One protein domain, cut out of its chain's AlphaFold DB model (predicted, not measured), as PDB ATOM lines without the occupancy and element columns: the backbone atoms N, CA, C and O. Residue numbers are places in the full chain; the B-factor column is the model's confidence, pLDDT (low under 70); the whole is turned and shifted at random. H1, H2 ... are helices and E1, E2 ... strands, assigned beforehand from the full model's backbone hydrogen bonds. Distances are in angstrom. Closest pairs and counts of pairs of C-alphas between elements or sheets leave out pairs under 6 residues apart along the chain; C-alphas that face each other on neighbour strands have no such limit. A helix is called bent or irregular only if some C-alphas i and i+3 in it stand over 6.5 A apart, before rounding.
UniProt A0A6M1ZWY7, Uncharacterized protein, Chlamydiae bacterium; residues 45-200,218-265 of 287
ATOM      1  N   PRO A  45      36.095 123.079  65.107       81.19
ATOM      2  CA  PRO A  45      36.534 123.753  66.333       81.19
ATOM      3  C   PRO A  45      35.501 123.802  67.472       81.19
ATOM      4  O   PRO A  45      35.885 123.869  68.638       81.19
ATOM      5  N   ASP A  46      34.210 123.800  67.144       87.12
ATOM      6  CA  ASP A  46      33.076 123.917  68.065       87.12
ATOM      7  C   ASP A  46      32.364 122.586  68.355       87.12
ATOM      8  O   ASP A  46      31.484 122.543  69.217       87.12
ATOM      9  N   GLN A  47      32.764 121.496  67.692       89.25
ATOM     10  CA  GLN A  47      32.211 120.169  67.948       89.25
ATOM     11  C   GLN A  47      32.610 119.656  69.332       89.25
ATOM     12  O   GLN A  47      33.776 119.703  69.737       89.25
ATOM     13  N   ILE A  48      31.633 119.105  70.051       93.06
ATOM     14  CA  ILE A  48      31.881 118.407  71.309       93.06
ATOM     15  C   ILE A  48      32.270 116.972  70.980       93.06
ATOM     16  O   ILE A  48      31.497 116.223  70.385       93.06
ATOM     17  N   TRP A  49      33.462 116.574  71.405       92.12
ATOM     18  CA  TRP A  49      33.917 115.201  71.272       92.12
ATOM     19  C   TRP A  49      33.914 114.487  72.610       92.12
ATOM     20  O   TRP A  49      34.436 114.985  73.609       92.12
ATOM     21  N   VAL A  50      33.320 113.304  72.598       94.00
ATOM     22  CA  VAL A  50      33.168 112.417  73.742       94.00
ATOM     23  C   VAL A  50      33.800 111.107  73.324       94.00
ATOM     24  O   VAL A  50      33.335 110.485  72.375       94.00
ATOM     25  N   ASN A  51      34.875 110.701  73.985       91.94
ATOM     26  CA  ASN A  51      35.560 109.465  73.640       91.94
ATOM     27  C   ASN A  51      35.739 108.599  74.868       91.94
ATOM     28  O   ASN A  51      36.322 109.029  75.862       91.94
ATOM     29  N   PHE A  52      35.262 107.373  74.780       95.00
ATOM     30  CA  PHE A  52      35.492 106.374  75.801       95.00
ATOM     31  C   PHE A  52      35.456 104.992  75.178       95.00
ATOM     32  O   PHE A  52      35.156 104.805  74.000       95.00
ATOM     33  N   GLY A  53      35.798 104.002  75.973       94.50
ATOM     34  CA  GLY A  53      35.695 102.623  75.560       94.50
ATOM     35  C   GLY A  53      35.942 101.708  76.726       94.50
ATOM     36  O   GLY A  53      36.024 102.150  77.868       94.50
ATOM     37  N   PHE A  54      36.072 100.432  76.418       95.38
ATOM     38  CA  PHE A  54      36.238  99.403  77.428       95.38
ATOM     39  C   PHE A  54      37.484  98.596  77.128       95.38
ATOM     40  O   PHE A  54      37.805  98.345  75.962       95.38
ATOM     41  N   VAL A  55      38.181  98.182  78.179       93.44
ATOM     42  CA  VAL A  55      39.232  97.176  78.044       93.44
ATOM     43  C   VAL A  55      38.584  95.889  77.539       93.44
ATOM     44  O   VAL A  55      37.714  95.325  78.199       93.44
ATOM     45  N   LEU A  56      38.967  95.434  76.350       88.75
ATOM     46  CA  LEU A  56      38.563  94.132  75.840       88.75
ATOM     47  C   LEU A  56      39.535  93.092  76.390       88.75
ATOM     48  O   LEU A  56      39.201  92.354  77.308       88.75
ATOM     49  N   ASP A  57      40.755  93.064  75.867       80.56
ATOM     50  CA  ASP A  57      41.774  92.080  76.200       80.56
ATOM     51  C   ASP A  57      42.917  92.677  77.026       80.56
ATOM     52  O   ASP A  57      43.062  93.890  77.161       80.56
ATOM     53  N   ARG A  58      43.725  91.794  77.623       79.25
ATOM     54  CA  ARG A  58      44.878  92.142  78.467       79.25
ATOM     55  C   ARG A  58      46.084  91.334  78.001       79.25
ATOM     56  O   ARG A  58      46.469  90.366  78.666       79.25
ATOM     57  N   PRO A  59      46.654  91.660  76.828       72.69
ATOM     58  CA  PRO A  59      47.508  90.729  76.098       72.69
ATOM     59  C   PRO A  59      48.830  90.410  76.813       72.69
ATOM     60  O   PRO A  59      49.432  89.372  76.545       72.69
ATOM     61  N   PHE A  60      49.265  91.255  77.754       76.19
ATOM     62  CA  PHE A  60      50.453  91.014  78.580       76.19
ATOM     63  C   PHE A  60      50.171  90.301  79.911       76.19
ATOM     64  O   PHE A  60      51.114  89.814  80.530       76.19
ATOM     65  N   HIS A  61      48.906  90.204  80.332       72.38
ATOM     66  CA  HIS A  61      48.529  89.667  81.648       72.38
ATOM     67  C   HIS A  61      47.884  88.294  81.530       72.38
ATOM     68  O   HIS A  61      48.362  87.320  82.107       72.38
ATOM     69  N   ASN A  62      46.852  88.185  80.699       65.88
ATOM     70  CA  ASN A  62      46.070  86.953  80.589       65.88
ATOM     71  C   ASN A  62      46.587  86.034  79.480       65.88
ATOM     72  O   ASN A  62      46.071  84.936  79.295       65.88
ATOM     73  N   GLN A  63      47.575  86.505  78.710       63.38
ATOM     74  CA  GLN A  63      48.095  85.873  77.496       63.38
ATOM     75  C   GLN A  63      47.025  85.544  76.444       63.38
ATOM     76  O   GLN A  63      47.365  84.946  75.432       63.38
ATOM     77  N   THR A  64      45.766  85.931  76.639       64.25
ATOM     78  CA  THR A  64      44.720  85.850  75.623       64.25
ATOM     79  C   THR A  64      44.819  87.092  74.758       64.25
ATOM     80  O   THR A  64      44.638  88.206  75.254       64.25
ATOM     81  N   ASP A  65      45.157  86.908  73.485       69.88
ATOM     82  CA  ASP A  65      45.157  87.997  72.514       69.88
ATOM     83  C   ASP A  65      43.799  88.105  71.803       69.88
ATOM     84  O   ASP A  65      42.973  87.186  71.806       69.88
ATOM     85  N   LEU A  66      43.555  89.262  71.189       73.75
ATOM     86  CA  LEU A  66      42.363  89.524  70.387       73.75
ATOM     87  C   LEU A  66      42.079  88.445  69.323       73.75
ATOM     88  O   LEU A  66      40.913  88.221  68.981       73.75
ATOM     89  N   ASP A  67      43.104  87.776  68.790       72.31
ATOM     90  CA  ASP A  67      42.937  86.721  67.789       72.31
ATOM     91  C   ASP A  67      42.380  85.444  68.407       72.31
ATOM     92  O   ASP A  67      41.433  84.876  67.865       72.31
ATOM     93  N   GLU A  68      42.898  85.026  69.558       73.12
ATOM     94  CA  GLU A  68      42.365  83.904  70.326       73.12
ATOM     95  C   GLU A  68      40.912  84.161  70.714       73.12
ATOM     96  O   GLU A  68      40.054  83.323  70.436       73.12
ATOM     97  N   ILE A  69      40.607  85.356  71.236       77.06
ATOM     98  CA  ILE A  69      39.222  85.764  71.510       77.06
ATOM     99  C   ILE A  69      38.388  85.624  70.237       77.06
ATOM    100  O   ILE A  69      37.326  85.024  70.262       77.06
ATOM    101  N   THR A  70      38.858  86.140  69.103       77.12
ATOM    102  CA  THR A  70      38.075  86.137  67.860       77.12
ATOM    103  C   THR A  70      37.863  84.731  67.289       77.12
ATOM    104  O   THR A  70      36.780  84.448  66.783       77.12
ATOM    105  N   MET A  71      38.863  83.850  67.356       77.38
ATOM    106  CA  MET A  71      38.829  82.529  66.717       77.38
ATOM    107  C   MET A  71      37.887  81.539  67.400       77.38
ATOM    108  O   MET A  71      37.305  80.697  66.717       77.38
ATOM    109  N   VAL A  72      37.754  81.608  68.727       77.69
ATOM    110  CA  VAL A  72      36.947  80.646  69.497       77.69
ATOM    111  C   VAL A  72      35.691  81.255  70.112       77.69
ATOM    112  O   VAL A  72      34.981  80.563  70.835       77.69
ATOM    113  N   ASN A  73      35.398  82.530  69.848       82.25
ATOM    114  CA  ASN A  73      34.256  83.206  70.449       82.25
ATOM    115  C   ASN A  73      32.921  82.748  69.824       82.25
ATOM    116  O   ASN A  73      32.674  83.017  68.646       82.25
ATOM    117  N   PRO A  74      32.026  82.116  70.609       87.94
ATOM    118  CA  PRO A  74      30.714  81.692  70.131       87.94
ATOM    119  C   PRO A  74      29.674  82.825  70.153       87.94
ATOM    120  O   PRO A  74      28.552  82.633  69.690       87.94
ATOM    121  N   TYR A  75      30.010  83.985  70.724       90.38
ATOM    122  CA  TYR A  75      29.091  85.098  70.931       90.38
ATOM    123  C   TYR A  75      29.219  86.158  69.838       90.38
ATOM    124  O   TYR A  75      30.273  86.349  69.236       90.38
ATOM    125  N   VAL A  76      28.144  86.909  69.609       89.56
ATOM    126  CA  VAL A  76      28.129  87.991  68.609       89.56
ATOM    127  C   VAL A  76      29.090  89.125  68.997       89.56
ATOM    128  O   VAL A  76      29.820  89.654  68.157       89.56
ATOM    129  N   LEU A  77      29.111  89.475  70.284       91.62
ATOM    130  CA  LEU A  77      30.045  90.429  70.870       91.62
ATOM    131  C   LEU A  77      31.212  89.668  71.509       91.62
ATOM    132  O   LEU A  77      31.005  88.735  72.283       91.62
ATOM    133  N   LYS A  78      32.443  90.055  71.160       88.81
ATOM    134  CA  LYS A  78      33.676  89.341  71.536       88.81
ATOM    135  C   LYS A  78      33.924  89.353  73.033       88.81
ATOM    136  O   LYS A  78      34.373  88.366  73.596       88.81
ATOM    137  N   GLU A  79      33.577  90.456  73.670       90.88
ATOM    138  CA  GLU A  79      33.652  90.657  75.108       90.88
ATOM    139  C   GLU A  79      32.842  89.634  75.919       90.88
ATOM    140  O   GLU A  79      33.185  89.338  77.061       90.88
ATOM    141  N   SER A  80      31.807  89.020  75.337       93.19
ATOM    142  CA  SER A  80      31.000  88.037  76.060       93.19
ATOM    143  C   SER A  80      31.735  86.726  76.347       93.19
ATOM    144  O   SER A  80      31.366  86.020  77.288       93.19
ATOM    145  N   SER A  81      32.806  86.410  75.611       90.88
ATOM    146  CA  SER A  81      33.644  85.241  75.908       90.88
ATOM    147  C   SER A  81      34.597  85.465  77.083       90.88
ATOM    148  O   SER A  81      35.130  84.497  77.624       90.88
ATOM    149  N   LEU A  82      34.791  86.716  77.505       89.62
ATOM    150  CA  LEU A  82      35.704  87.074  78.581       89.62
ATOM    151  C   LEU A  82      35.001  86.931  79.935       89.62
ATOM    152  O   LEU A  82      33.995  87.620  80.135       89.62
ATOM    153  N   PRO A  83      35.512  86.083  80.853       88.44
ATOM    154  CA  PRO A  83      34.862  85.794  82.134       88.44
ATOM    155  C   PRO A  83      34.587  87.031  82.991       88.44
ATOM    156  O   PRO A  83      33.517  87.129  83.583       88.44
ATOM    157  N   ASP A  84      35.519  87.985  83.001       89.56
ATOM    158  CA  ASP A  84      35.460  89.146  83.899       89.56
ATOM    159  C   ASP A  84      34.752  90.357  83.270       89.56
ATOM    160  O   ASP A  84      34.472  91.341  83.950       89.56
ATOM    161  N   TYR A  85      34.443  90.315  81.968       94.25
ATOM    162  CA  TYR A  85      33.782  91.441  81.311       94.25
ATOM    163  C   TYR A  85      32.329  91.538  81.788       94.25
ATOM    164  O   TYR A  85      31.497  90.718  81.398       94.25
ATOM    165  N   ASN A  86      32.029  92.545  82.609       96.94
ATOM    166  CA  ASN A  86      30.705  92.795  83.179       96.94
ATOM    167  C   ASN A  86      29.825  93.607  82.207       96.94
ATOM    168  O   ASN A  86      29.796  94.838  82.266       96.94
ATOM    169  N   GLU A  87      29.096  92.931  81.304       97.38
ATOM    170  CA  GLU A  87      28.221  93.604  80.331       97.38
ATOM    171  C   GLU A  87      27.219  94.574  80.981       97.38
ATOM    172  O   GLU A  87      27.185  95.723  80.528       97.38
ATOM    173  N   PRO A  88      26.470  94.205  82.047       98.19
ATOM    174  CA  PRO A  88      25.594  95.144  82.749       98.19
ATOM    175  C   PRO A  88      26.284  96.458  83.143       98.19
ATOM    176  O   PRO A  88      25.748  97.537  82.887       98.19
ATOM    177  N   GLN A  89      27.490  96.399  83.719       98.31
ATOM    178  CA  GLN A  89      28.229  97.605  84.112       98.31
ATOM    179  C   GLN A  89      28.609  98.458  82.891       98.31
ATOM    180  O   GLN A  89      28.435  99.677  82.905       98.31
ATOM    181  N   THR A  90      29.064  97.834  81.799       98.12
ATOM    182  CA  THR A  90      29.405  98.567  80.565       98.12
ATOM    183  C   THR A  90      28.186  99.207  79.899       98.12
ATOM    184  O   THR A  90      28.289 100.298  79.333       98.12
ATOM    185  N   VAL A  91      27.019  98.566  79.999       98.50
ATOM    186  CA  VAL A  91      25.738  99.118  79.551       98.50
ATOM    187  C   VAL A  91      25.345 100.326  80.396       98.50
ATOM    188  O   VAL A  91      24.934 101.338  79.832       98.50
ATOM    189  N   LEU A  92      25.525 100.269  81.720       98.56
ATOM    190  CA  LEU A  92      25.263 101.408  82.602       98.56
ATOM    191  C   LEU A  92      26.125 102.614  82.233       98.56
ATOM    192  O   LEU A  92      25.590 103.713  82.097       98.56
ATOM    193  N   VAL A  93      27.421 102.413  81.986       98.62
ATOM    194  CA  VAL A  93      28.318 103.484  81.523       98.62
ATOM    195  C   VAL A  93      27.795 104.127  80.240       98.62
ATOM    196  O   VAL A  93      27.644 105.347  80.175       98.62
ATOM    197  N   GLN A  94      27.471 103.319  79.227       98.62
ATOM    198  CA  GLN A  94      26.962 103.824  77.951       98.62
ATOM    199  C   GLN A  94      25.636 104.571  78.121       98.62
ATOM    200  O   GLN A  94      25.477 105.665  77.580       98.62
ATOM    201  N   ALA A  95      24.708 104.027  78.911       98.38
ATOM    202  CA  ALA A  95      23.416 104.644  79.173       98.38
ATOM    203  C   ALA A  95      23.556 105.999  79.884       98.38
ATOM    204  O   ALA A  95      22.914 106.964  79.471       98.38
ATOM    205  N   GLN A  96      24.422 106.106  80.900       98.12
ATOM    206  CA  GLN A  96      24.642 107.368  81.616       98.12
ATOM    207  C   GLN A  96      25.300 108.430  80.736       98.12
ATOM    208  O   GLN A  96      24.876 109.588  80.740       98.12
ATOM    209  N   VAL A  97      26.305 108.042  79.942       98.44
ATOM    210  CA  VAL A  97      26.941 108.958  78.988       98.44
ATOM    211  C   VAL A  97      25.908 109.463  77.981       98.44
ATOM    212  O   VAL A  97      25.770 110.672  77.810       98.44
ATOM    213  N   LEU A  98      25.139 108.568  77.352       98.00
ATOM    214  CA  LEU A  98      24.101 108.956  76.393       98.00
ATOM    215  C   LEU A  98      23.054 109.873  77.032       98.00
ATOM    216  O   LEU A  98      22.768 110.932  76.476       98.00
ATOM    217  N   ARG A  99      22.535 109.516  78.214       97.06
ATOM    218  CA  ARG A  99      21.546 110.323  78.941       97.06
ATOM    219  C   ARG A  99      22.036 111.751  79.146       97.06
ATOM    220  O   ARG A  99      21.315 112.677  78.798       97.06
ATOM    221  N   TYR A 100      23.258 111.932  79.648       97.69
ATOM    222  CA  TYR A 100      23.826 113.262  79.880       97.69
ATOM    223  C   TYR A 100      23.828 114.123  78.615       97.69
ATOM    224  O   TYR A 100      23.345 115.254  78.623       97.69
ATOM    225  N   TYR A 101      24.336 113.586  77.502       97.19
ATOM    226  CA  TYR A 101      24.432 114.361  76.263       97.19
ATOM    227  C   TYR A 101      23.075 114.613  75.595       97.19
ATOM    228  O   TYR A 101      22.968 115.532  74.785       97.19
ATOM    229  N   LEU A 102      22.039 113.850  75.952       95.75
ATOM    230  CA  LEU A 102      20.673 114.054  75.473       95.75
ATOM    231  C   LEU A 102      19.885 115.078  76.299       95.75
ATOM    232  O   LEU A 102      18.936 115.656  75.773       95.75
ATOM    233  N   THR A 103      20.260 115.324  77.556       94.44
ATOM    234  CA  THR A 103      19.472 116.164  78.477       94.44
ATOM    235  C   THR A 103      20.147 117.471  78.881       94.44
ATOM    236  O   THR A 103      19.459 118.400  79.295       94.44
ATOM    237  N   GLN A 104      21.471 117.587  78.750       92.50
ATOM    238  CA  GLN A 104      22.209 118.731  79.297       92.50
ATOM    239  C   GLN A 104      22.132 120.015  78.447       92.50
ATOM    240  O   GLN A 104      22.488 121.095  78.922       92.50
ATOM    241  N   PHE A 105      21.704 119.933  77.185       88.94
ATOM    242  CA  PHE A 105      21.747 121.070  76.260       88.94
ATOM    243  C   PHE A 105      20.364 121.682  76.037       88.94
ATOM    244  O   PHE A 105      19.432 121.003  75.628       88.94
ATOM    245  N   GLU A 106      20.260 123.001  76.223       84.75
ATOM    246  CA  GLU A 106      19.016 123.755  75.988       84.75
ATOM    247  C   GLU A 106      18.627 123.843  74.507       84.75
ATOM    248  O   GLU A 106      17.464 124.048  74.172       84.75
ATOM    249  N   LYS A 107      19.615 123.757  73.607       88.69
ATOM    250  CA  LYS A 107      19.398 123.840  72.161       88.69
ATOM    251  C   LYS A 107      19.469 122.450  71.539       88.69
ATOM    252  O   LYS A 107      20.388 121.715  71.906       88.69
ATOM    253  N   PRO A 108      18.610 122.158  70.544       91.31
ATOM    254  CA  PRO A 108      18.674 120.926  69.767       91.31
ATOM    255  C   PRO A 108      20.085 120.661  69.238       91.31
ATOM    256  O   PRO A 108      20.754 121.589  68.766       91.31
ATOM    257  N   LYS A 109      20.525 119.404  69.315       95.50
ATOM    258  CA  LYS A 109      21.821 118.938  68.818       95.50
ATOM    259  C   LYS A 109      21.665 117.816  67.806       95.50
ATOM    260  O   LYS A 109      20.827 116.930  67.969       95.50
ATOM    261  N   ASN A 110      22.549 117.813  66.815       96.44
ATOM    262  CA  ASN A 110      22.839 116.651  65.990       96.44
ATOM    263  C   ASN A 110      23.918 115.816  66.689       96.44
ATOM    264  O   ASN A 110      25.089 116.199  66.747       96.44
ATOM    265  N   ILE A 111      23.524 114.679  67.248       96.44
ATOM    266  CA  ILE A 111      24.389 113.772  67.993       96.44
ATOM    267  C   ILE A 111      24.695 112.559  67.119       96.44
ATOM    268  O   ILE A 111      23.798 111.831  66.689       96.44
ATOM    269  N   ARG A 112      25.982 112.310  66.887       95.00
ATOM    270  CA  ARG A 112      26.463 111.081  66.260       95.00
ATOM    271  C   ARG A 112      27.033 110.161  67.325       95.00
ATOM    272  O   ARG A 112      28.036 110.496  67.949       95.00
ATOM    273  N   VAL A 113      26.447 108.981  67.486       95.69
ATOM    274  CA  VAL A 113      27.059 107.884  68.242       95.69
ATOM    275  C   VAL A 113      27.787 106.987  67.247       95.69
ATOM    276  O   VAL A 113      27.192 106.447  66.312       95.69
ATOM    277  N   HIS A 114      29.096 106.867  67.409       93.19
ATOM    278  CA  HIS A 114      29.960 106.105  66.527       93.19
ATOM    279  C   HIS A 114      30.674 105.008  67.306       93.19
ATOM    280  O   HIS A 114      31.449 105.278  68.225       93.19
ATOM    281  N   VAL A 115      30.432 103.765  66.906       92.12
ATOM    282  CA  VAL A 115      31.141 102.608  67.438       92.12
ATOM    283  C   VAL A 115      32.320 102.294  66.525       92.12
ATOM    284  O   VAL A 115      32.149 101.908  65.369       92.12
ATOM    285  N   HIS A 116      33.531 102.391  67.063       88.00
ATOM    286  CA  HIS A 116      34.756 102.010  66.361       88.00
ATOM    287  C   HIS A 116      34.861 100.491  66.373       88.00
ATOM    288  O   HIS A 116      35.556  99.948  67.219       88.00
ATOM    289  N   ARG A 117      34.044  99.833  65.542       85.56
ATOM    290  CA  ARG A 117      33.991  98.381  65.333       85.56
ATOM    291  C   ARG A 117      33.633  98.070  63.891       85.56
ATOM    292  O   ARG A 117      32.598  98.509  63.389       85.56
ATOM    293  N   ASN A 118      34.453  97.249  63.239       82.88
ATOM    294  CA  ASN A 118      34.140  96.734  61.905       82.88
ATOM    295  C   ASN A 118      33.125  95.581  61.988       82.88
ATOM    296  O   ASN A 118      31.919  95.806  61.926       82.88
ATOM    297  N   SER A 119      33.584  94.341  62.174       84.12
ATOM    298  CA  SER A 119      32.735  93.147  62.034       84.12
ATOM    299  C   SER A 119      31.638  93.011  63.099       84.12
ATOM    300  O   SER A 119      30.563  92.510  62.795       84.12
ATOM    301  N   SER A 120      31.890  93.447  64.336       89.12
ATOM    302  CA  SER A 120      30.911  93.423  65.439       89.12
ATOM    303  C   SER A 120      30.194  94.764  65.639       89.12
ATOM    304  O   SER A 120      29.421  94.913  66.583       89.12
ATOM    305  N   GLY A 121      30.424  95.737  64.750       91.44
ATOM    306  CA  GLY A 121      29.784  97.051  64.799       91.44
ATOM    307  C   GLY A 121      28.256  97.001  64.757       91.44
ATOM    308  O   GLY A 121      27.648  97.592  65.647       91.44
ATOM    309  N   PRO A 122      27.614  96.253  63.834       95.00
ATOM    310  CA  PRO A 122      26.153  96.175  63.769       95.00
ATOM    311  C   PRO A 122      25.514  95.686  65.074       95.00
ATOM    312  O   PRO A 122      24.555  96.279  65.549       95.00
ATOM    313  N   ALA A 123      26.100  94.662  65.700       95.81
ATOM    314  CA  ALA A 123      25.603  94.115  66.958       95.81
ATOM    315  C   ALA A 123      25.780  95.078  68.139       95.81
ATOM    316  O   ALA A 123      24.956  95.111  69.050       95.81
ATOM    317  N   HIS A 124      26.843  95.884  68.133       96.06
ATOM    318  CA  HIS A 124      26.985  96.947  69.121       96.06
ATOM    319  C   HIS A 124      25.969  98.069  68.853       96.06
ATOM    320  O   HIS A 124      25.400  98.599  69.797       96.06
ATOM    321  N   LEU A 125      25.657  98.397  67.594       97.38
ATOM    322  CA  LEU A 125      24.563  99.330  67.307       97.38
ATOM    323  C   LEU A 125      23.212  98.801  67.802       97.38
ATOM    324  O   LEU A 125      22.461  99.578  68.378       97.38
ATOM    325  N   ASP A 126      22.938  97.499  67.667       97.69
ATOM    326  CA  ASP A 126      21.744  96.871  68.257       97.69
ATOM    327  C   ASP A 126      21.714  97.035  69.783       97.69
ATOM    328  O   ASP A 126      20.665  97.327  70.359       97.69
ATOM    329  N   LEU A 127      22.869  96.906  70.447       98.00
ATOM    330  CA  LEU A 127      22.991  97.176  71.878       98.00
ATOM    331  C   LEU A 127      22.671  98.643  72.208       98.00
ATOM    332  O   LEU A 127      21.910  98.890  73.140       98.00
ATOM    333  N   ILE A 128      23.199  99.607  71.445       98.44
ATOM    334  CA  ILE A 128      22.920 101.039  71.648       98.44
ATOM    335  C   ILE A 128      21.438 101.361  71.424       98.44
ATOM    336  O   ILE A 128      20.851 102.071  72.236       98.44
ATOM    337  N   GLU A 129      20.817 100.834  70.364       98.25
ATOM    338  CA  GLU A 129      19.375 100.996  70.123       98.25
ATOM    339  C   GLU A 129      18.570 100.461  71.307       98.25
ATOM    340  O   GLU A 129      17.706 101.157  71.840       98.25
ATOM    341  N   ARG A 130      18.929  99.274  71.804       98.00
ATOM    342  CA  ARG A 130      18.280  98.687  72.974       98.00
ATOM    343  C   ARG A 130      18.472  99.535  74.233       98.00
ATOM    344  O   ARG A 130      17.529  99.666  75.007       98.00
ATOM    345  N   ILE A 131      19.650 100.130  74.443       98.50
ATOM    346  CA  ILE A 131      19.901 101.078  75.545       98.50
ATOM    347  C   ILE A 131      18.982 102.294  75.430       98.50
ATOM    348  O   ILE A 131      18.347 102.665  76.415       98.50
ATOM    349  N   ILE A 132      18.879 102.893  74.243       97.88
ATOM    350  CA  ILE A 132      18.003 104.044  73.997       97.88
ATOM    351  C   ILE A 132      16.547 103.675  74.308       97.88
ATOM    352  O   ILE A 132      15.884 104.369  75.071       97.88
ATOM    353  N   GLU A 133      16.066 102.557  73.773       96.69
ATOM    354  CA  GLU A 133      14.663 102.147  73.887       96.69
ATOM    355  C   GLU A 133      14.288 101.652  75.291       96.69
ATOM    356  O   GLU A 133      13.145 101.812  75.713       96.69
ATOM    357  N   THR A 134      15.238 101.066  76.027       97.06
ATOM    358  CA  THR A 134      14.963 100.390  77.308       97.06
ATOM    359  C   THR A 134      15.394 101.203  78.520       97.06
ATOM    360  O   THR A 134      14.707 101.200  79.535       97.06
ATOM    361  N   CYS A 135      16.543 101.876  78.458       97.00
ATOM    362  CA  CYS A 135      17.111 102.606  79.594       97.00
ATOM    363  C   CYS A 135      16.804 104.104  79.542       97.00
ATOM    364  O   CYS A 135      16.833 104.752  80.585       97.00
ATOM    365  N   LEU A 136      16.535 104.637  78.347       95.44
ATOM    366  CA  LEU A 136      16.246 106.054  78.103       95.44
ATOM    367  C   LEU A 136      14.807 106.263  77.609       95.44
ATOM    368  O   LEU A 136      14.513 107.250  76.937       95.44
ATOM    369  N   TRP A 137      13.914 105.321  77.933       92.19
ATOM    370  CA  TRP A 137      12.500 105.344  77.546       92.19
ATOM    371  C   TRP A 137      11.783 106.614  78.025       92.19
ATOM    372  O   TRP A 137      10.880 107.105  77.353       92.19
ATOM    373  N   ASP A 138      12.218 107.163  79.161       93.50
ATOM    374  CA  ASP A 138      11.699 108.381  79.782       93.50
ATOM    375  C   ASP A 138      11.998 109.647  78.968       93.50
ATOM    376  O   ASP A 138      11.355 110.674  79.164       93.50
ATOM    377  N   LEU A 139      12.938 109.569  78.019       94.31
ATOM    378  CA  LEU A 139      13.245 110.642  77.071       94.31
ATOM    379  C   LEU A 139      12.394 110.572  75.789       94.31
ATOM    380  O   LEU A 139      12.652 111.317  74.842       94.31
ATOM    381  N   GLU A 140      11.412 109.665  75.754       95.50
ATOM    382  CA  GLU A 140      10.471 109.451  74.650       95.50
ATOM    383  C   GLU A 140      11.163 109.280  73.279       95.50
ATOM    384  O   GLU A 140      10.879 110.020  72.330       95.50
ATOM    385  N   PRO A 141      12.098 108.318  73.133       96.12
ATOM    386  CA  PRO A 141      12.827 108.141  71.888       96.12
ATOM    387  C   PRO A 141      11.891 107.724  70.749       96.12
ATOM    388  O   PRO A 141      11.202 106.706  70.810       96.12
ATOM    389  N   MET A 142      11.910 108.488  69.660       97.00
ATOM    390  CA  MET A 142      11.140 108.221  68.451       97.00
ATOM    391  C   MET A 142      12.076 107.814  67.321       97.00
ATOM    392  O   MET A 142      12.870 108.620  66.835       97.00
ATOM    393  N   ARG A 143      11.965 106.573  66.848       96.94
ATOM    394  CA  ARG A 143      12.701 106.129  65.663       96.94
ATOM    395  C   ARG A 143      12.177 106.854  64.422       96.94
ATOM    396  O   ARG A 143      10.991 106.784  64.113       96.94
ATOM    397  N   ILE A 144      13.069 107.528  63.702       96.81
ATOM    398  CA  ILE A 144      12.747 108.310  62.493       96.81
ATOM    399  C   ILE A 144      13.447 107.778  61.236       96.81
ATOM    400  O   ILE A 144      13.264 108.316  60.146       96.81
ATOM    401  N   GLY A 145      14.244 106.720  61.376       94.75
ATOM    402  CA  GLY A 145      14.936 106.070  60.273       94.75
ATOM    403  C   GLY A 145      15.680 104.812  60.706       94.75
ATOM    404  O   GLY A 145      15.523 104.303  61.821       94.75
ATOM    405  N   GLU A 146      16.508 104.295  59.806       93.44
ATOM    406  CA  GLU A 146      17.468 103.252  60.144       93.44
ATOM    407  C   GLU A 146      18.580 103.857  61.007       93.44
ATOM    408  O   GLU A 146      19.222 104.819  60.590       93.44
ATOM    409  N   ARG A 147      18.775 103.328  62.225       94.88
ATOM    410  CA  ARG A 147      19.772 103.824  63.185       94.88
ATOM    411  C   ARG A 147      19.663 105.332  63.465       94.88
ATOM    412  O   ARG A 147      20.671 105.998  63.701       94.88
ATOM    413  N   ALA A 148      18.447 105.879  63.421       96.94
ATOM    414  CA  ALA A 148      18.191 107.298  63.626       96.94
ATOM    415  C   ALA A 148      16.977 107.528  64.531       96.94
ATOM    416  O   ALA A 148      15.896 106.972  64.301       96.94
ATOM    417  N   TYR A 149      17.157 108.392  65.525       97.75
ATOM    418  CA  TYR A 149      16.172 108.700  66.552       97.75
ATOM    419  C   TYR A 149      16.010 110.209  66.705       97.75
ATOM    420  O   TYR A 149      16.974 110.968  66.619       97.75
ATOM    421  N   LYS A 150      14.783 110.633  66.983       97.00
ATOM    422  CA  LYS A 150      14.487 111.925  67.585       97.00
ATOM    423  C   LYS A 150      14.238 111.697  69.074       97.00
ATOM    424  O   LYS A 150      13.380 110.891  69.420       97.00
ATOM    425  N   ILE A 151      14.993 112.370  69.935       95.50
ATOM    426  CA  ILE A 151      14.866 112.262  71.395       95.50
ATOM    427  C   ILE A 151      14.782 113.680  71.949       95.50
ATOM    428  O   ILE A 151      15.732 114.452  71.799       95.50
ATOM    429  N   ALA A 152      13.633 114.038  72.527       88.50
ATOM    430  CA  ALA A 152      13.229 115.436  72.678       88.50
ATOM    431  C   ALA A 152      13.399 116.189  71.338       88.50
ATOM    432  O   ALA A 152      12.831 115.779  70.323       88.50
ATOM    433  N   ASP A 153      14.215 117.243  71.295       90.69
ATOM    434  CA  ASP A 153      14.534 117.956  70.054       90.69
ATOM    435  C   ASP A 153      15.860 117.528  69.405       90.69
ATOM    436  O   ASP A 153      16.209 118.025  68.336       90.69
ATOM    437  N   ASN A 154      16.596 116.592  70.007       95.81
ATOM    438  CA  ASN A 154      17.874 116.130  69.472       95.81
ATOM    439  C   ASN A 154      17.678 115.115  68.345       95.81
ATOM    440  O   ASN A 154      16.822 114.228  68.424       95.81
ATOM    441  N   LEU A 155      18.528 115.214  67.324       97.25
ATOM    442  CA  LEU A 155      18.673 114.205  66.284       97.25
ATOM    443  C   LEU A 155      19.840 113.293  66.651       97.25
ATOM    444  O   LEU A 155      20.980 113.744  66.714       97.25
ATOM    445  N   VAL A 156      19.572 112.009  66.858       97.69
ATOM    446  CA  VAL A 156      20.583 110.998  67.170       97.69
ATOM    447  C   VAL A 156      20.751 110.076  65.977       97.69
ATOM    448  O   VAL A 156      19.779 109.516  65.476       97.69
ATOM    449  N   THR A 157      21.988 109.886  65.539       96.94
ATOM    450  CA  THR A 157      22.343 108.955  64.461       96.94
ATOM    451  C   THR A 157      23.409 107.989  64.951       96.94
ATOM    452  O   THR A 157      24.348 108.392  65.641       96.94
ATOM    453  N   LEU A 158      23.264 106.708  64.616       96.25
ATOM    454  CA  LEU A 158      24.204 105.662  65.007       96.25
ATOM    455  C   LEU A 158      24.987 105.179  63.786       96.25
ATOM    456  O   LEU A 158      24.452 105.053  62.686       96.25
ATOM    457  N   SER A 159      26.275 104.917  63.972       93.25
ATOM    458  CA  SER A 159      27.170 104.461  62.902       93.25
ATOM    459  C   SER A 159      28.304 103.612  63.462       93.25
ATOM    460  O   SER A 159      28.603 103.689  64.653       93.25
ATOM    461  N   HIS A 160      28.944 102.814  62.612       92.00
ATOM    462  CA  HIS A 160      30.090 102.006  63.013       92.00
ATOM    463  C   HIS A 160      31.127 101.876  61.890       92.00
ATOM    464  O   HIS A 160      30.819 102.137  60.726       92.00
ATOM    465  N   GLY A 161      32.332 101.428  62.242       84.88
ATOM    466  CA  GLY A 161      33.401 101.081  61.301       84.88
ATOM    467  C   GLY A 161      34.620 101.996  61.390       84.88
ATOM    468  O   GLY A 161      34.863 102.633  62.411       84.88
ATOM    469  N   ALA A 162      35.414 102.028  60.319       76.56
ATOM    470  CA  ALA A 162      36.555 102.931  60.206       76.56
ATOM    471  C   ALA A 162      36.095 104.352  59.844       76.56
ATOM    472  O   ALA A 162      35.338 104.534  58.895       76.56
ATOM    473  N   MET A 163      36.609 105.353  60.561       70.50
ATOM    474  CA  MET A 163      36.234 106.752  60.343       70.50
ATOM    475  C   MET A 163      36.884 107.367  59.098       70.50
ATOM    476  O   MET A 163      38.094 107.247  58.867       70.50
ATOM    477  N   THR A 164      36.103 108.171  58.388       64.38
ATOM    478  CA  THR A 164      36.555 109.205  57.461       64.38
ATOM    479  C   THR A 164      36.212 110.596  57.997       64.38
ATOM    480  O   THR A 164      35.429 110.755  58.929       64.38
ATOM    481  N   HIS A 165      36.826 111.637  57.431       61.81
ATOM    482  CA  HIS A 165      36.588 113.006  57.893       61.81
ATOM    483  C   HIS A 165      35.175 113.518  57.589       61.81
ATOM    484  O   HIS A 165      34.690 114.408  58.278       61.81
ATOM    485  N   PHE A 166      34.514 112.929  56.591       62.66
ATOM    486  CA  PHE A 166      33.164 113.298  56.183       62.66
ATOM    487  C   PHE A 166      32.084 112.753  57.123       62.66
ATOM    488  O   PHE A 166      30.960 113.245  57.113       62.66
ATOM    489  N   ASP A 167      32.416 111.766  57.959       71.75
ATOM    490  CA  ASP A 167      31.416 111.003  58.713       71.75
ATOM    491  C   ASP A 167      30.733 111.823  59.821       71.75
ATOM    492  O   ASP A 167      29.699 111.404  60.342       71.75
ATOM    493  N   PHE A 168      31.297 112.986  60.181       80.19
ATOM    494  CA  PHE A 168      30.825 113.826  61.288       80.19
ATOM    495  C   PHE A 168      30.571 115.284  60.900       80.19
ATOM    496  O   PHE A 168      30.430 116.130  61.782       80.19
ATOM    497  N   GLU A 169      30.546 115.624  59.611       81.62
ATOM    498  CA  GLU A 169      30.394 117.022  59.190       81.62
ATOM    499  C   GLU A 169      29.059 117.645  59.620       81.62
ATOM    500  O   GLU A 169      28.968 118.864  59.753       81.62
ATOM    501  N   ASP A 170      28.027 116.847  59.863       87.94
ATOM    502  CA  ASP A 170      26.688 117.285  60.256       87.94
ATOM    503  C   ASP A 170      26.450 117.289  61.777       87.94
ATOM    504  O   ASP A 170      25.431 117.813  62.234       87.94
ATOM    505  N   ALA A 171      27.375 116.726  62.558       92.25
ATOM    506  CA  ALA A 171      27.218 116.544  63.996       92.25
ATOM    507  C   ALA A 171      27.643 117.787  64.795       92.25
ATOM    508  O   ALA A 171      28.665 118.407  64.512       92.25
ATOM    509  N   ASP A 172      26.906 118.106  65.855       94.94
ATOM    510  CA  ASP A 172      27.347 119.019  66.916       94.94
ATOM    511  C   ASP A 172      28.140 118.268  67.995       94.94
ATOM    512  O   ASP A 172      29.059 118.816  68.613       94.94
ATOM    513  N   ILE A 173      27.762 117.008  68.238       94.88
ATOM    514  CA  ILE A 173      28.348 116.135  69.254       94.88
ATOM    515  C   ILE A 173      28.700 114.796  68.616       94.88
ATOM    516  O   ILE A 173      27.856 114.164  67.983       94.88
ATOM    517  N   VAL A 174      29.932 114.340  68.829       93.12
ATOM    518  CA  VAL A 174      30.400 113.021  68.395       93.12
ATOM    519  C   VAL A 174      30.750 112.192  69.624       93.12
ATOM    520  O   VAL A 174      31.712 112.499  70.331       93.12
ATOM    521  N   ILE A 175      29.985 111.128  69.853       94.94
ATOM    522  CA  ILE A 175      30.216 110.132  70.898       94.94
ATOM    523  C   ILE A 175      30.901 108.925  70.269       94.94
ATOM    524  O   ILE A 175      30.282 108.147  69.555       94.94
ATOM    525  N   SER A 176      32.196 108.792  70.517       92.06
ATOM    526  CA  SER A 176      33.043 107.684  70.091       92.06
ATOM    527  C   SER A 176      33.105 106.615  71.176       92.06
ATOM    528  O   SER A 176      33.536 106.896  72.294       92.06
ATOM    529  N   ILE A 177      32.691 105.398  70.823       93.81
ATOM    530  CA  ILE A 177      32.762 104.215  71.682       93.81
ATOM    531  C   ILE A 177      33.757 103.240  71.060       93.81
ATOM    532  O   ILE A 177      33.550 102.747  69.947       93.81
ATOM    533  N   SER A 178      34.844 102.971  71.772       89.38
ATOM    534  CA  SER A 178      35.943 102.126  71.302       89.38
ATOM    535  C   SER A 178      36.151 100.906  72.197       89.38
ATOM    536  O   SER A 178      35.541 100.751  73.256       89.38
ATOM    537  N   LEU A 179      37.046 100.031  71.758       89.62
ATOM    538  CA  LEU A 179      37.649  99.011  72.597       89.62
ATOM    539  C   LEU A 179      39.145  99.269  72.719       89.62
ATOM    540  O   LEU A 179      39.773  99.793  71.794       89.62
ATOM    541  N   TYR A 180      39.709  98.865  73.850       89.69
ATOM    542  CA  TYR A 180      41.129  98.997  74.130       89.69
ATOM    543  C   TYR A 180      41.726  97.657  74.545       89.69
ATOM    544  O   TYR A 180      41.099  96.896  75.276       89.69
ATOM    545  N   ALA A 181      42.961  97.402  74.128       88.12
ATOM    546  CA  ALA A 181      43.806  96.420  74.789       88.12
ATOM    547  C   ALA A 181      44.363  97.068  76.058       88.12
ATOM    548  O   ALA A 181      45.021  98.109  75.988       88.12
ATOM    549  N   GLY A 182      44.083  96.468  77.212       87.94
ATOM    550  CA  GLY A 182      44.590  96.892  78.510       87.94
ATOM    551  C   GLY A 182      46.060  96.517  78.649       87.94
ATOM    552  O   GLY A 182      46.418  95.339  78.614       87.94
ATOM    553  N   ILE A 183      46.918  97.526  78.789       87.50
ATOM    554  CA  ILE A 183      48.358  97.342  79.009       87.50
ATOM    555  C   ILE A 183      48.688  97.555  80.487       87.50
ATOM    556  O   ILE A 183      49.524  96.836  81.038       87.50
ATOM    557  N   HIS A 184      47.985  98.482  81.138       86.50
ATOM    558  CA  HIS A 184      48.045  98.703  82.575       86.50
ATOM    559  C   HIS A 184      47.726  97.411  83.348       86.50
ATOM    560  O   HIS A 184      46.797  96.682  82.999       86.50
ATOM    561  N   THR A 185      48.511  97.118  84.386       79.00
ATOM    562  CA  THR A 185      48.438  95.864  85.165       79.00
ATOM    563  C   THR A 185      47.144  95.709  85.938       79.00
ATOM    564  O   THR A 185      46.641  94.600  86.088       79.00
ATOM    565  N   ASP A 186      46.607  96.831  86.400       85.44
ATOM    566  CA  ASP A 186      45.508  96.830  87.365       85.44
ATOM    567  C   ASP A 186      44.136  96.944  86.695       85.44
ATOM    568  O   ASP A 186      43.117  97.018  87.372       85.44
ATOM    569  N   TRP A 187      44.090  97.003  85.362       89.31
ATOM    570  CA  TRP A 187      42.827  97.098  84.641       89.31
ATOM    571  C   TRP A 187      42.278  95.718  84.326       89.31
ATOM    572  O   TRP A 187      43.012  94.782  83.996       89.31
ATOM    573  N   GLU A 188      40.961  95.605  84.391       90.88
ATOM    574  CA  GLU A 188      40.221  94.386  84.101       90.88
ATOM    575  C   GLU A 188      39.461  94.534  82.783       90.88
ATOM    576  O   GLU A 188      39.257  95.634  82.269       90.88
ATOM    577  N   SER A 189      39.047  93.414  82.193       92.38
ATOM    578  CA  SER A 189      38.167  93.461  81.025       92.38
ATOM    579  C   SER A 189      36.843  94.128  81.413       92.38
ATOM    580  O   SER A 189      36.235  93.778  82.416       92.38
ATOM    581  N   GLY A 190      36.384  95.088  80.615       94.94
ATOM    582  CA  GLY A 190      35.200  95.897  80.904       94.94
ATOM    583  C   GLY A 190      35.486  97.187  81.674       94.94
ATOM    584  O   GLY A 190      34.572  98.001  81.792       94.94
ATOM    585  N   THR A 191      36.724  97.432  82.133       96.12
ATOM    586  CA  THR A 191      37.090  98.714  82.756       96.12
ATOM    587  C   THR A 191      36.828  99.876  81.779       96.12
ATOM    588  O   THR A 191      37.331  99.834  80.647       96.12
ATOM    589  N   PRO A 192      36.053 100.904  82.177       96.81
ATOM    590  CA  PRO A 192      35.808 102.096  81.371       96.81
ATOM    591  C   PRO A 192      37.061 102.964  81.250       96.81
ATOM    592  O   PRO A 192      37.639 103.396  82.243       96.81
ATOM    593  N   ILE A 193      37.455 103.261  80.017       95.38
ATOM    594  CA  ILE A 193      38.640 104.052  79.693       95.38
ATOM    595  C   ILE A 193      38.221 105.367  79.047       95.38
ATOM    596  O   ILE A 193      37.455 105.372  78.079       95.38
ATOM    597  N   VAL A 194      38.763 106.481  79.542       95.06
ATOM    598  CA  VAL A 194      38.538 107.828  79.010       95.06
ATOM    599  C   VAL A 194      39.881 108.435  78.596       95.06
ATOM    600  O   VAL A 194      40.625 108.935  79.443       95.06
ATOM    601  N   PRO A 195      40.215 108.429  77.293       92.06
ATOM    602  CA  PRO A 195      41.515 108.904  76.841       92.06
ATOM    603  C   PRO A 195      41.709 110.402  77.060       92.06
ATOM    604  O   PRO A 195      40.842 111.205  76.692       92.06
ATOM    605  N   GLU A 196      42.872 110.760  77.599       90.69
ATOM    606  CA  GLU A 196      43.342 112.143  77.757       90.69
ATOM    607  C   GLU A 196      44.470 112.479  76.777       90.69
ATOM    608  O   GLU A 196      44.502 113.563  76.185       90.69
ATOM    609  N   GLU A 197      45.349 111.511  76.546       91.06
ATOM    610  CA  GLU A 197      46.529 111.656  75.715       91.06
ATOM    611  C   GLU A 197      46.681 110.465  74.788       91.06
ATOM    612  O   GLU A 197      46.244 109.348  75.078       91.06
ATOM    613  N   PHE A 198      47.327 110.718  73.659       89.88
ATOM    614  CA  PHE A 198      47.570 109.715  72.652       89.88
ATOM    615  C   PHE A 198      49.023 109.713  72.220       89.88
ATOM    616  O   PHE A 198      49.595 110.762  71.917       89.88
ATOM    617  N   ILE A 199      49.587 108.514  72.135       90.81
ATOM    618  CA  ILE A 199      50.989 108.288  71.804       90.81
ATOM    619  C   ILE A 199      51.044 107.503  70.492       90.81
ATOM    620  O   ILE A 199      50.551 106.372  70.438       90.81
ATOM    621  N   PRO A 200      51.588 108.075  69.406       89.06
ATOM    622  CA  PRO A 200      51.701 107.366  68.140       89.06
ATOM    623  C   PRO A 200      52.548 106.098  68.266       89.06
ATOM    624  O   PRO A 200      53.688 106.143  68.733       89.06
ATOM    625  N   ASN A 218      38.714 115.817  75.072       91.31
ATOM    626  CA  ASN A 218      37.656 114.877  75.408       91.31
ATOM    627  C   ASN A 218      36.743 115.514  76.462       91.31
ATOM    628  O   ASN A 218      37.129 115.668  77.622       91.31
ATOM    629  N   HIS A 219      35.550 115.938  76.052       95.00
ATOM    630  CA  HIS A 219      34.617 116.640  76.931       95.00
ATOM    631  C   HIS A 219      34.176 115.772  78.113       95.00
ATOM    632  O   HIS A 219      33.935 116.305  79.192       95.00
ATOM    633  N   LEU A 220      34.160 114.443  77.943       95.44
ATOM    634  CA  LEU A 220      33.763 113.495  78.981       95.44
ATOM    635  C   LEU A 220      34.511 113.726  80.301       95.44
ATOM    636  O   LEU A 220      33.876 113.805  81.345       95.44
ATOM    637  N   LEU A 221      35.829 113.949  80.241       94.44
ATOM    638  CA  LEU A 221      36.688 114.177  81.411       94.44
ATOM    639  C   LEU A 221      36.241 115.351  82.294       94.44
ATOM    640  O   LEU A 221      36.541 115.367  83.485       94.44
ATOM    641  N   GLN A 222      35.553 116.339  81.716       95.69
ATOM    642  CA  GLN A 222      35.110 117.549  82.415       95.69
ATOM    643  C   GLN A 222      33.756 117.359  83.103       95.69
ATOM    644  O   GLN A 222      33.429 118.113  84.013       95.69
ATOM    645  N   VAL A 223      32.980 116.360  82.673       97.50
ATOM    646  CA  VAL A 223      31.568 116.200  83.045       97.50
ATOM    647  C   VAL A 223      31.255 114.856  83.703       97.50
ATOM    648  O   VAL A 223      30.102 114.596  84.036       97.50
ATOM    649  N   LEU A 224      32.268 114.013  83.945       97.38
ATOM    650  CA  LEU A 224      32.117 112.744  84.673       97.38
ATOM    651  C   LEU A 224      31.343 112.885  85.996       97.38
ATOM    652  O   LEU A 224      30.432 112.086  86.211       97.38
ATOM    653  N   PRO A 225      31.609 113.890  86.862       97.81
ATOM    654  CA  PRO A 225      30.850 114.039  88.102       97.81
ATOM    655  C   PRO A 225      29.353 114.259  87.879       97.81
ATOM    656  O   PRO A 225      28.550 113.854  88.713       97.81
ATOM    657  N   ASP A 226      28.966 114.901  86.779       98.06
ATOM    658  CA  ASP A 226      27.562 115.169  86.474       98.06
ATOM    659  C   ASP A 226      26.889 113.945  85.847       98.06
ATOM    660  O   ASP A 226      25.766 113.621  86.216       98.06
ATOM    661  N   ILE A 227      27.602 113.198  84.998       97.38
ATOM    662  CA  ILE A 227      27.149 111.900  84.469       97.38
ATOM    663  C   ILE A 227      26.860 110.922  85.608       97.38
ATOM    664  O   ILE A 227      25.791 110.322  85.657       97.38
ATOM    665  N   VAL A 228      27.787 110.802  86.559       97.12
ATOM    666  CA  VAL A 228      27.635 109.922  87.722       97.12
ATOM    667  C   VAL A 228      26.453 110.350  88.601       97.12
ATOM    668  O   VAL A 228      25.781 109.501  89.175       97.12
ATOM    669  N   LYS A 229      26.129 111.645  88.685       96.38
ATOM    670  CA  LYS A 229      24.957 112.124  89.444       96.38
ATOM    671  C   LYS A 229      23.613 111.834  88.770       96.38
ATOM    672  O   LYS A 229      22.604 111.845  89.467       96.38
ATOM    673  N   LEU A 230      23.573 111.599  87.454       94.25
ATOM    674  CA  LEU A 230      22.330 111.315  86.716       94.25
ATOM    675  C   LEU A 230      21.815 109.882  86.903       94.25
ATOM    676  O   LEU A 230      20.704 109.560  86.466       94.25
ATOM    677  N   GLN A 231      22.603 109.016  87.537       94.06
ATOM    678  CA  GLN A 231      22.195 107.643  87.770       94.06
ATOM    679  C   GLN A 231      21.029 107.544  88.757       94.06
ATOM    680  O   GLN A 231      20.905 108.318  89.705       94.06
ATOM    681  N   SER A 232      20.181 106.543  88.547       94.75
ATOM    682  CA  SER A 232      19.085 106.196  89.446       94.75
ATOM    683  C   SER A 232      19.105 104.698  89.738       94.75
ATOM    684  O   SER A 232      19.634 103.903  88.960       94.75
ATOM    685  N   LEU A 233      18.510 104.282  90.855       95.69
ATOM    686  CA  LEU A 233      18.344 102.851  91.128       95.69
ATOM    687  C   LEU A 233      17.474 102.180  90.056       95.69
ATOM    688  O   LEU A 233      17.766 101.071  89.637       95.69
ATOM    689  N   GLU A 234      16.480 102.894  89.526       95.94
ATOM    690  CA  GLU A 234      15.583 102.387  88.485       95.94
ATOM    691  C   GLU A 234      16.310 102.001  87.186       95.94
ATOM    692  O   GLU A 234      16.021 100.950  86.607       95.94
ATOM    693  N   ILE A 235      17.266 102.817  86.721       95.56
ATOM    694  CA  ILE A 235      18.037 102.480  85.516       95.56
ATOM    695  C   ILE A 235      18.984 101.306  85.778       95.56
ATOM    696  O   ILE A 235      19.114 100.438  84.918       95.56
ATOM    697  N   ILE A 236      19.578 101.219  86.972       97.88
ATOM    698  CA  ILE A 236      20.435 100.092  87.374       97.88
ATOM    699  C   ILE A 236      19.622  98.793  87.439       97.88
ATOM    700  O   ILE A 236      20.033  97.779  86.873       97.88
ATOM    701  N   ASP A 237      18.443  98.822  88.058       97.69
ATOM    702  CA  ASP A 237      17.538  97.674  88.152       97.69
ATOM    703  C   ASP A 237      17.050  97.228  86.771       97.69
ATOM    704  O   ASP A 237      17.007  96.033  86.471       97.69
ATOM    705  N   THR A 238      16.729  98.186  85.899       97.81
ATOM    706  CA  THR A 238      16.362  97.910  84.505       97.81
ATOM    707  C   THR A 238      17.513  97.249  83.756       97.81
ATOM    708  O   THR A 238      17.309  96.235  83.095       97.81
ATOM    709  N   ILE A 239      18.740  97.747  83.910       98.19
ATOM    710  CA  ILE A 239      19.919  97.148  83.280       98.19
ATOM    711  C   ILE A 239      20.151  95.722  83.779       98.19
ATOM    712  O   ILE A 239      20.322  94.805  82.978       98.19
ATOM    713  N   ASN A 240      20.081  95.507  85.091       98.00
ATOM    714  CA  ASN A 240      20.286  94.198  85.708       98.00
ATOM    715  C   ASN A 240      19.224  93.155  85.344       98.00
ATOM    716  O   ASN A 240      19.492  91.952  85.458       98.00
ATOM    717  N   ARG A 241      18.037  93.612  84.928       97.06
ATOM    718  CA  ARG A 241      16.938  92.776  84.440       97.06
ATOM    719  C   ARG A 241      17.051  92.486  82.944       97.06
ATOM    720  O   ARG A 241      16.827  91.353  82.538       97.06
ATOM    721  N   GLU A 242      17.393  93.490  82.140       97.69
ATOM    722  CA  GLU A 242      17.273  93.414  80.680       97.69
ATOM    723  C   GLU A 242      18.602  93.069  79.979       97.69
ATOM    724  O   GLU A 242      18.599  92.433  78.925       97.69
ATOM    725  N   PHE A 243      19.756  93.432  80.540       96.88
ATOM    726  CA  PHE A 243      21.057  93.354  79.861       96.88
ATOM    727  C   PHE A 243      21.998  92.322  80.494       96.88
ATOM    728  O   PHE A 243      23.130  92.632  80.856       96.88
ATOM    729  N   SER A 244      21.543  91.075  80.624       93.62
ATOM    730  CA  SER A 244      22.401  89.967  81.057       93.62
ATOM    731  C   SER A 244      23.382  89.525  79.965       93.62
ATOM    732  O   SER A 244      23.126  89.665  78.766       93.62
ATOM    733  N   SER A 245      24.512  88.948  80.385       94.81
ATOM    734  CA  SER A 245      25.442  88.315  79.451       94.81
ATOM    735  C   SER A 245      24.816  87.066  78.815       94.81
ATOM    736  O   SER A 245      24.190  86.276  79.526       94.81
ATOM    737  N   PRO A 246      25.037  86.808  77.511       94.50
ATOM    738  CA  PRO A 246      24.705  85.518  76.906       94.50
ATOM    739  C   PRO A 246      25.615  84.377  77.398       94.50
ATOM    740  O   PRO A 246      25.343  83.205  77.136       94.50
ATOM    741  N   ASN A 247      26.713  84.693  78.090       94.44
ATOM    742  CA  ASN A 247      27.580  83.711  78.719       94.44
ATOM    743  C   ASN A 247      27.076  83.389  80.131       94.44
ATOM    744  O   ASN A 247      27.233  84.188  81.053       94.44
ATOM    745  N   LEU A 248      26.521  82.186  80.307       93.69
ATOM    746  CA  LEU A 248      25.898  81.744  81.563       93.69
ATOM    747  C   LEU A 248      26.866  81.746  82.760       93.69
ATOM    748  O   LEU A 248      26.443  81.853  83.906       93.69
ATOM    749  N   THR A 249      28.179  81.683  82.518       94.19
ATOM    750  CA  THR A 249      29.173  81.786  83.602       94.19
ATOM    751  C   THR A 249      29.176  83.163  84.276       94.19
ATOM    752  O   THR A 249      29.638  83.287  85.409       94.19
ATOM    753  N   LYS A 250      28.597  84.179  83.626       95.75
ATOM    754  CA  LYS A 250      28.581  85.583  84.056       95.75
ATOM    755  C   LYS A 250      27.229  86.050  84.593       95.75
ATOM    756  O   LYS A 250      27.051  87.237  84.831       95.75
ATOM    757  N   GLU A 251      26.279  85.143  84.835       93.19
ATOM    758  CA  GLU A 251      24.948  85.485  85.380       93.19
ATOM    759  C   GLU A 251      25.001  86.248  86.715       93.19
ATOM    760  O   GLU A 251      24.093  87.021  87.041       93.19
ATOM    761  N   HIS A 252      26.072  86.029  87.479       94.81
ATOM    762  CA  HIS A 252      26.333  86.673  88.759       94.81
ATOM    763  C   HIS A 252      26.825  88.124  88.626       94.81
ATOM    764  O   HIS A 252      26.736  88.871  89.599       94.81
ATOM    765  N   LEU A 253      27.326  88.534  87.455       96.75
ATOM    766  CA  LEU A 253      27.766  89.906  87.213       96.75
ATOM    767  C   LEU A 253      26.551  90.826  87.089       96.75
ATOM    768  O   LEU A 253      25.565  90.514  86.412       96.75
ATOM    769  N   LYS A 254      26.620  91.963  87.777       97.75
ATOM    770  CA  LYS A 254      25.556  92.964  87.846       97.75
ATOM    771  C   LYS A 254      26.148  94.361  87.750       97.75
ATOM    772  O   LYS A 254      27.296  94.588  88.130       97.75
ATOM    773  N   ALA A 255      25.338  95.279  87.243       98.19
ATOM    774  CA  ALA A 255      25.589  96.699  87.301       98.19
ATOM    775  C   ALA A 255      25.406  97.184  88.740       98.19
ATOM    776  O   ALA A 255      24.463  96.785  89.433       98.19
ATOM    777  N   SER A 256      26.291  98.075  89.154       97.69
ATOM    778  CA  SER A 256      26.271  98.784  90.428       97.69
ATOM    779  C   SER A 256      26.451 100.283  90.176       97.69
ATOM    780  O   SER A 256      26.890 100.652  89.080       97.69
ATOM    781  N   PRO A 257      26.068 101.151  91.133       98.12
ATOM    782  CA  PRO A 257      26.231 102.586  90.970       98.12
ATOM    783  C   PRO A 257      27.655 102.949  90.559       98.12
ATOM    784  O   PRO A 257      28.609 102.433  91.130       98.12
ATOM    785  N   LEU A 258      27.770 103.822  89.563       98.12
ATOM    786  CA  LEU A 258      29.048 104.323  89.087       98.12
ATOM    787  C   LEU A 258      29.625 105.337  90.071       98.12
ATOM    788  O   LEU A 258      28.892 106.148  90.643       98.12
ATOM    789  N   GLU A 259      30.942 105.361  90.161       97.88
ATOM    790  CA  GLU A 259      31.745 106.404  90.774       97.88
ATOM    791  C   GLU A 259      32.614 107.081  89.707       97.88
ATOM    792  O   GLU A 259      32.834 106.557  88.616       97.88
ATOM    793  N   VAL A 260      33.114 108.289  89.986       97.62
ATOM    794  CA  VAL A 260      34.021 108.975  89.043       97.62
ATOM    795  C   VAL A 260      35.307 108.168  88.847       97.62
ATOM    796  O   VAL A 260      35.841 108.142  87.739       97.62
ATOM    797  N   ASP A 261      35.755 107.482  89.897       96.81
ATOM    798  CA  ASP A 261      36.977 106.680  89.898       96.81
ATOM    799  C   ASP A 261      36.833 105.367  89.109       96.81
ATOM    800  O   ASP A 261      37.845 104.762  88.768       96.81
ATOM    801  N   ASP A 262      35.614 104.975  88.707       96.56
ATOM    802  CA  ASP A 262      35.407 103.862  87.766       96.56
ATOM    803  C   ASP A 262      35.902 104.196  86.348       96.56
ATOM    804  O   ASP A 262      36.093 103.305  85.521       96.56
ATOM    805  N   PHE A 263      36.092 105.480  86.033       96.81
ATOM    806  CA  PHE A 263      36.516 105.947  84.717       96.81
ATOM    807  C   PHE A 263      38.021 106.208  84.699       96.81
ATOM    808  O   PHE A 263      38.500 107.258  85.138       96.81
ATOM    809  N   MET A 264      38.776 105.282  84.111       95.81
ATOM    810  CA  MET A 264      40.229 105.387  84.052       95.81
ATOM    811  C   MET A 264      40.650 106.423  83.015       95.81
ATOM    812  O   MET A 264      40.487 106.233  81.804       95.81
ATOM    813  N   LYS A 265      41.222 107.527  83.494       94.88
ATOM    814  CA  LYS A 265      41.934 108.481  82.639       94.88
ATOM    815  C   LYS A 265      43.204 107.820  82.131       94.88
ATOM    816  O   LYS A 265      43.918 107.192  82.908       94.88
TER     817      LYS A 265
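This is residues 45 to 200 and 218 to 265 of the 287 residues of an uncharacterized protein of Chlamydiae bacterium (UniProt A0A6M1ZWY7). A strongly twisted sheet of seven strands has two long helices, H3 and H4, crossed over one face, and H7 packs on both of them. H6 packs on H3 and grazes the sheet, H1 and H2 lie off the sheet, and residues 243 to 265, with no named element, lead back to a short pairing with E7. The printed part has 204 residues, class mixed, with seven named helices and seven named strands in the order E1 H1 H2 H3 E2 H4 E3 E4 E5 H5 E6 E7 H6 H7. The mixed sheet runs E3 E4 E5 E2 E6 E1 E7; the whole is compact, radius of gyration of the C-alphas 16.4 A, spanning 47 by 40 by 32 A.

E3 (142 to 145), E4 (148 to 151) and E5 (154 to 160) form a meander, each strand the antiparallel neighbour of the one before, in two hairpins; N 142 and O 150 are 2.8 A apart, N 149 and O 156 2.9 A. E2 (110 to 115) is parallel to E5, N 111 to O 155 2.8 A, and to E6 (173 to 182), N 114 to O 175 2.8 A. E1 (48 to 55) is parallel to E6, N 176 to O 50 2.8 A, and antiparallel to the edge strand E7 (192 to 200), N 193 to O 53 2.8 A. H3 (87 to 103), the hub, and H4 (121 to 135) are on one face, making two layers, sheet and helices. Two split strand-helix-strand units, with strands between their two, are right-handed crossovers: E2, H4, E3, and E5, H5 (165 to 168), E6. H3 and H4 touch at C-alphas 95 and 131, 6.2 A, a steep tilt of 68 degrees, only just short of about perpendicular. H3 touches H6 (220 to 229) at C-alphas 100 and 227, 5.8 A, and H7 (233 to 242) at C-alphas 88 and 239, 6.0 A. H1 (66 to 72) and H2 (78 to 81) only just touch, with 3 pairs of C-alphas within 8 A, the closest 70 and 78, 6.6 A. Every O i to N i+4 pair is within hydrogen-bond range in H1, H3, H4 and H7, but 4 of 6 in H6; H2 and H5 are too short for such a pair.

E1 begins at C-alpha 48 (31.881, 118.407, 71.309) and is 23.5 A long; E6 is 26.8 A, H3 24.3 A and H4 20.3 A. H7 ends at C-alpha 242 (17.273, 93.414, 80.680). H6 is irregular, C-alphas 222 and 225 being 7.9 A apart, and H5 only just, 165 and 168 being 6.7 A apart. E7 bends by 74 degrees at residue 196.

The C-alphas farthest apart are those of Gln 63 and Lys 107, 47.9 A. Residues 201 to 217 are not printed; C-alphas 200 and 218 are 17.5 A apart across the cut. Of the links that are printed whole, none is long. Mean pLDDT of the printed part is 91.5; residues 62 to 65 and 164 to 166 are under 70.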